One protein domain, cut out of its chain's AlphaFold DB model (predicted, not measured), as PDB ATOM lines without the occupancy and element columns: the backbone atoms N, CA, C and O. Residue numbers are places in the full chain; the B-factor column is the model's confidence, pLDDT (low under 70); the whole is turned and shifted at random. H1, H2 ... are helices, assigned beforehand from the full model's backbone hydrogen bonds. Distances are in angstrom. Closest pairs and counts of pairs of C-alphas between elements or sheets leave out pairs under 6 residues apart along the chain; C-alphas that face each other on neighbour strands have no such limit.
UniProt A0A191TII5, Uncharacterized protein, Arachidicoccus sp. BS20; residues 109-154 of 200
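Overview. This is residues 109 to 154 of the 200 residues of an uncharacterized protein of Arachidicoccus sp. BS20 (UniProt A0A191TII5). Picture a drawn-out string of short helices with no packed core: H1 sits towards one end, the link of residues 125 to 130 spans the gap, and H2 and H3 follow each other round a corner in the other half. Nearly the whole string stands free, namely residues 114 to 120 and 122 to 154. The printed part has 46 residues with three named helices, in the order H1, H2, H3, and no named strand; the class is all helix. The whole is extended, with a radius of gyration of the C-alphas of 18.4 A, and its outline is a rod whose C-alphas span 54 by 20 by 18 A.

Arrangement. Start at Val 109 and read on to H1, residues 115 to 124, which is apart from both helices that come after it. Go on through residues 125 to 130, a short link, and you reach H2, residues 131 to 138. Beyond it, Leu 139 and Asn 140 make a tight link to H3, residues 141 to 150. Look at the C-alphas of Asn 138 and Leu 144: they are the closest of H2 and H3, 7.2 A apart. These two helices are close but not clearly touching, with 2 pairs of C-alphas within 8 A. Their lines stand at a steep tilt of 58 degrees, and they run the same way. Their centres are 15.5 A apart. On the backbone, every O i to N i+4 pair inside H1, H2 and H3 is within hydrogen-bond range.

Along the chain. Find C-alpha 115 at (179.176, 172.714, 258.157); from there H1 runs 14.2 A, first to last C-alpha, to Lys 124. Next find C-alpha 131 at (153.679, 170.115, 241.683), where the eight residues of H2 begin; it covers 10.7 A and ends at Asn 138. H3 begins at Ile 141 and runs 14.3 A to C-alpha 150 at (145.113, 193.051, 237.185). H1 and H3, of 10 residues each, are the longest helices by residues.

Size, cuts and confidence. The two C-alphas farthest apart are those of Leu 114 and Ser 154, 54.9 A from each other, while the first and last printed C-alphas, Val 109 and Ser 154, are 50.6 A apart. The printed part has no cut, and neither link between the helices is long. Read the B-factor column for the model's confidence: the mean pLDDT of the printed part is 74.0. It is under 70 at 13 residues, namely 129, 131 to 132, 144 to 145 and 147 to 154. By element, the mean is 83 in H1, 73 in H2 and 68 in H3.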
ATOM      1  N   VAL A 109     178.943 166.155 241.200       74.38
ATOM      2  CA  VAL A 109     178.898 166.076 242.666       74.38
ATOM      3  C   VAL A 109     179.921 167.064 243.214       74.38
ATOM      4  O   VAL A 109     181.129 166.853 243.118       74.38
ATOM      5  N   THR A 110     179.439 168.179 243.755       77.00
ATOM      6  CA  THR A 110     180.299 169.154 244.429       77.00
ATOM      7  C   THR A 110     180.691 168.636 245.818       77.00
ATOM      8  O   THR A 110     179.874 167.991 246.482       77.00
ATOM      9  N   PRO A 111     181.933 168.874 246.280       80.00
ATOM     10  CA  PRO A 111     182.331 168.504 247.632       80.00
ATOM     11  C   PRO A 111     181.487 169.270 248.654       80.00
ATOM     12  O   PRO A 111     181.158 170.442 248.458       80.00
ATOM     13  N   LEU A 112     181.139 168.596 249.753       71.44
ATOM     14  CA  LEU A 112     180.288 169.166 250.793       71.44
ATOM     15  C   LEU A 112     180.948 170.429 251.385       71.44
ATOM     16  O   LEU A 112     182.108 170.363 251.803       71.44
ATOM     17  N   PRO A 113     180.246 171.577 251.445       78.06
ATOM     18  CA  PRO A 113     180.799 172.779 252.054       78.06
ATOM     19  C   PRO A 113     181.009 172.584 253.561       78.06
ATOM     20  O   PRO A 113     180.399 171.718 254.189       78.06
ATOM     21  N   LEU A 114     181.841 173.440 254.164       85.38
ATOM     22  CA  LEU A 114     182.022 173.514 255.619       85.38
ATOM     23  C   LEU A 114     180.653 173.531 256.338       85.38
ATOM     24  O   LEU A 114     179.755 174.241 255.872       85.38
ATOM     25  N   PRO A 115     180.479 172.851 257.491       82.62
ATOM     26  CA  PRO A 115     179.176 172.714 258.157       82.62
ATOM     27  C   PRO A 115     178.425 174.036 258.388       82.62
ATOM     28  O   PRO A 115     177.203 174.102 258.253       82.62
ATOM     29  N   ALA A 116     179.152 175.117 258.689       82.38
ATOM     30  CA  ALA A 116     178.577 176.449 258.870       82.38
ATOM     31  C   ALA A 116     177.980 177.021 257.569       82.38
ATOM     32  O   ALA A 116     176.878 177.566 257.573       82.38
ATOM     33  N   ILE A 117     178.692 176.858 256.452       81.75
ATOM     34  CA  ILE A 117     178.256 177.302 255.124       81.75
ATOM     35  C   ILE A 117     177.101 176.420 254.641       81.75
ATOM     36  O   ILE A 117     176.103 176.950 254.157       81.75
ATOM     37  N   PHE A 118     177.186 175.101 254.854       85.50
ATOM     38  CA  PHE A 118     176.098 174.169 254.556       85.50
ATOM     39  C   PHE A 118     174.804 174.588 255.248       85.50
ATOM     40  O   PHE A 118     173.785 174.709 254.583       85.50
ATOM     41  N   ARG A 119     174.841 174.879 256.555       84.12
ATOM     42  CA  ARG A 119     173.648 175.301 257.302       84.12
ATOM     43  C   ARG A 119     173.000 176.543 256.689       84.12
ATOM     44  O   ARG A 119     171.782 176.588 256.559       84.12
ATOM     45  N   ILE A 120     173.796 177.541 256.306       83.62
ATOM     46  CA  ILE A 120     173.287 178.779 255.697       83.62
ATOM     47  C   ILE A 120     172.681 178.498 254.322       83.62
ATOM     48  O   ILE A 120     171.597 178.996 254.032       83.62
ATOM     49  N   ILE A 121     173.374 177.722 253.487       83.06
ATOM     50  CA  ILE A 121     172.905 177.370 252.146       83.06
ATOM     51  C   ILE A 121     171.633 176.532 252.258       83.06
ATOM     52  O   ILE A 121     170.619 176.921 251.707       83.06
ATOM     53  N   PHE A 122     171.636 175.464 253.049       83.62
ATOM     54  CA  PHE A 122     170.489 174.585 253.265       83.62
ATOM     55  C   PHE A 122     169.241 175.345 253.727       83.62
ATOM     56  O   PHE A 122     168.157 175.119 253.205       83.62
ATOM     57  N   LEU A 123     169.393 176.292 254.660       85.75
ATOM     58  CA  LEU A 123     168.274 177.111 255.138       85.75
ATOM     59  C   LEU A 123     167.793 178.157 254.119       85.75
ATOM     60  O   LEU A 123     166.661 178.621 254.224       85.75
ATOM     61  N   LYS A 124     168.642 178.580 253.173       81.75
ATOM     62  CA  LYS A 124     168.325 179.622 252.176       81.75
ATOM     63  C   LYS A 124     167.951 179.070 250.804       81.75
ATOM     64  O   LYS A 124     167.345 179.791 250.013       81.75
ATOM     65  N   THR A 125     168.337 177.837 250.500       84.56
ATOM     66  CA  THR A 125     168.028 177.177 249.236       84.56
ATOM     67  C   THR A 125     166.526 176.974 249.159       84.56
ATOM     68  O   THR A 125     165.937 176.262 249.968       84.56
ATOM     69  N   ARG A 126     165.898 177.601 248.164       73.56
ATOM     70  CA  ARG A 126     164.512 177.300 247.818       73.56
ATOM     71  C   ARG A 126     164.494 175.941 247.135       73.56
ATOM     72  O   ARG A 126     165.054 175.789 246.052       73.56
ATOM     73  N   VAL A 127     163.893 174.961 247.794       73.44
ATOM     74  CA  VAL A 127     163.553 173.691 247.158       73.44
ATOM     75  C   VAL A 127     162.397 173.982 246.197       73.44
ATOM     76  O   VAL A 127     161.475 174.687 246.607       73.44
ATOM     77  N   PRO A 128     162.452 173.529 244.931       71.69
ATOM     78  CA  PRO A 128     161.319 173.662 244.024       71.69
ATOM     79  C   PRO A 128     160.070 173.068 244.672       71.69
ATOM     80  O   PRO A 128     160.127 171.960 245.207       71.69
ATOM     81  N   ASP A 129     158.971 173.815 244.648       69.94
ATOM     82  CA  ASP A 129     157.716 173.355 245.227       69.94
ATOM     83  C   ASP A 129     157.234 172.097 244.495       69.94
ATOM     84  O   ASP A 129     157.309 172.002 243.267       69.94
ATOM     85  N   ASP A 130     156.737 171.124 245.260       76.81
ATOM     86  CA  ASP A 130     156.063 169.956 244.702       76.81
ATOM     87  C   ASP A 130     154.922 170.430 243.786       76.81
ATOM     88  O   ASP A 130     154.218 171.399 244.096       76.81
ATOM     89  N   HIS A 131     154.710 169.753 242.657       67.19
ATOM     90  CA  HIS A 131     153.679 170.115 241.683       67.19
ATOM     91  C   HIS A 131     152.288 170.231 242.333       67.19
ATOM     92  O   HIS A 131     151.460 171.031 241.890       67.19
ATOM     93  N   TYR A 132     152.049 169.494 243.422       67.69
ATOM     94  CA  TYR A 132     150.835 169.596 244.230       67.69
ATOM     95  C   TYR A 132     150.716 170.919 245.013       67.69
ATOM     96  O   TYR A 132     149.638 171.511 245.067       67.69
ATOM     97  N   ALA A 133     151.813 171.429 245.580       75.56
ATOM     98  CA  ALA A 133     151.827 172.699 246.309       75.56
ATOM     99  C   ALA A 133     151.595 173.895 245.368       75.56
ATOM    100  O   ALA A 133     150.797 174.780 245.684       75.56
ATOM    101  N   VAL A 134     152.189 173.860 244.170       74.81
ATOM    102  CA  VAL A 134     151.943 174.848 243.102       74.81
ATOM    103  C   VAL A 134     150.476 174.830 242.658       74.81
ATOM    104  O   VAL A 134     149.868 175.881 242.445       74.81
ATOM    105  N   ALA A 135     149.869 173.644 242.546       72.25
ATOM    106  CA  ALA A 135     148.452 173.522 242.215       72.25
ATOM    107  C   ALA A 135     147.556 174.159 243.292       72.25
ATOM    108  O   ALA A 135     146.629 174.892 242.952       72.25
ATOM    109  N   LEU A 136     147.848 173.948 244.580       76.94
ATOM    110  CA  LEU A 136     147.107 174.577 245.679       76.94
ATOM    111  C   LEU A 136     147.273 176.101 245.720       76.94
ATOM    112  O   LEU A 136     146.305 176.810 245.998       76.94
ATOM    113  N   GLU A 137     148.465 176.620 245.419       76.81
ATOM    114  CA  GLU A 137     148.701 178.064 245.333       76.81
ATOM    115  C   GLU A 137     147.890 178.699 244.196       76.81
ATOM    116  O   GLU A 137     147.207 179.704 244.408       76.81
ATOM    117  N   ASN A 138     147.877 178.062 243.022       71.81
ATOM    118  CA  ASN A 138     147.078 178.504 241.878       71.81
ATOM    119  C   ASN A 138     145.563 178.429 242.150       71.81
ATOM    120  O   ASN A 138     144.800 179.233 241.613       71.81
ATOM    121  N   LEU A 139     145.118 177.496 243.000       74.00
ATOM    122  CA  LEU A 139     143.722 177.371 243.440       74.00
ATOM    123  C   LEU A 139     143.345 178.349 244.564       74.00
ATOM    124  O   LEU A 139     142.169 178.442 244.928       74.00
ATOM    125  N   ASN A 140     144.301 179.097 245.124       82.19
ATOM    126  CA  ASN A 140     144.003 180.067 246.166       82.19
ATOM    127  C   ASN A 140     143.142 181.202 245.596       82.19
ATOM    128  O   ASN A 140     143.589 182.024 244.795       82.19
ATOM    129  N   ILE A 141     141.902 181.288 246.082       70.25
ATOM    130  CA  ILE A 141     140.898 182.275 245.665       70.25
ATOM    131  C   ILE A 141     141.458 183.706 245.737       70.25
ATOM    132  O   ILE A 141     141.141 184.538 244.889       70.25
ATOM    133  N   LYS A 142     142.331 184.006 246.708       71.44
ATOM    134  CA  LYS A 142     142.965 185.327 246.835       71.44
ATOM    135  C   LYS A 142     143.887 185.648 245.653       71.44
ATOM    136  O   LYS A 142     143.871 186.782 245.175       71.44
ATOM    137  N   HIS A 143     144.661 184.669 245.188       71.75
ATOM    138  CA  HIS A 143     145.553 184.815 244.039       71.75
ATOM    139  C   HIS A 143     144.741 184.989 242.750       71.75
ATOM    140  O   HIS A 143     144.970 185.935 241.999       71.75
ATOM    141  N   LEU A 144     143.693 184.177 242.578       68.25
ATOM    142  CA  LEU A 144     142.755 184.288 241.460       68.25
ATOM    143  C   LEU A 144     142.061 185.662 241.421       68.25
ATOM    144  O   LEU A 144     141.994 186.303 240.375       68.25
ATOM    145  N   MET A 145     141.589 186.165 242.567       67.50
ATOM    146  CA  MET A 145     140.988 187.502 242.661       67.50
ATOM    147  C   MET A 145     141.982 188.619 242.329       67.50
ATOM    148  O   MET A 145     141.606 189.604 241.690       67.50
ATOM    149  N   GLN A 146     143.242 188.490 242.752       72.69
ATOM    150  CA  GLN A 146     144.292 189.442 242.387       72.69
ATOM    151  C   GLN A 146     144.545 189.420 240.881       72.69
ATOM    152  O   GLN A 146     144.545 190.480 240.261       72.69
ATOM    153  N   GLN A 147     144.678 188.239 240.280       69.56
ATOM    154  CA  GLN A 147     144.830 188.096 238.834       69.56
ATOM    155  C   GLN A 147     143.660 188.756 238.092       69.56
ATOM    156  O   GLN A 147     143.900 189.611 237.245       69.56
ATOM    157  N   ILE A 148     142.410 188.470 238.471       66.44
ATOM    158  CA  ILE A 148     141.211 189.100 237.883       66.44
ATOM    159  C   ILE A 148     141.241 190.632 238.014       66.44
ATOM    160  O   ILE A 148     140.800 191.333 237.109       66.44
ATOM    161  N   LYS A 149     141.781 191.173 239.113       63.59
ATOM    162  CA  LYS A 149     141.919 192.625 239.311       63.59
ATOM    163  C   LYS A 149     142.952 193.259 238.368       63.59
ATOM    164  O   LYS A 149     142.770 194.407 237.967       63.59
ATOM    165  N   TYR A 150     144.035 192.548 238.049       59.75
ATOM    166  CA  TYR A 150     145.113 193.051 237.185       59.75
ATOM    167  C   TYR A 150     144.873 192.784 235.697       59.75
ATOM    168  O   TYR A 150     145.288 193.590 234.863       59.75
ATOM    169  N   TYR A 151     144.170 191.704 235.352       63.50
ATOM    170  CA  TYR A 151     143.643 191.512 234.007       63.50
ATOM    171  C   TYR A 151     142.549 192.550 233.778       63.50
ATOM    172  O   TYR A 151     141.403 192.387 234.195       63.50
ATOM    173  N   ARG A 152     142.918 193.661 233.125       56.69
ATOM    174  CA  ARG A 152     141.954 194.667 232.687       56.69
ATOM    175  C   ARG A 152     140.846 193.934 231.912       56.69
ATOM    176  O   ARG A 152     141.170 193.142 231.029       56.69
ATOM    177  N   PRO A 153     139.569 194.187 232.221       57.22
ATOM    178  CA  PRO A 153     138.448 193.594 231.513       57.22
ATOM    179  C   PRO A 153     138.418 194.090 230.054       57.22
ATOM    180  O   PRO A 153     137.746 195.061 229.719       57.22
ATOM    181  N   SER A 154     139.212 193.483 229.170       55.06
ATOM    182  CA  SER A 154     139.292 193.818 227.742       55.06
ATOM    183  C   SER A 154     138.413 192.877 226.916       55.06
ATOM    184  O   SER A 154     138.878 192.208 226.000       55.06
TER     185      SER A 154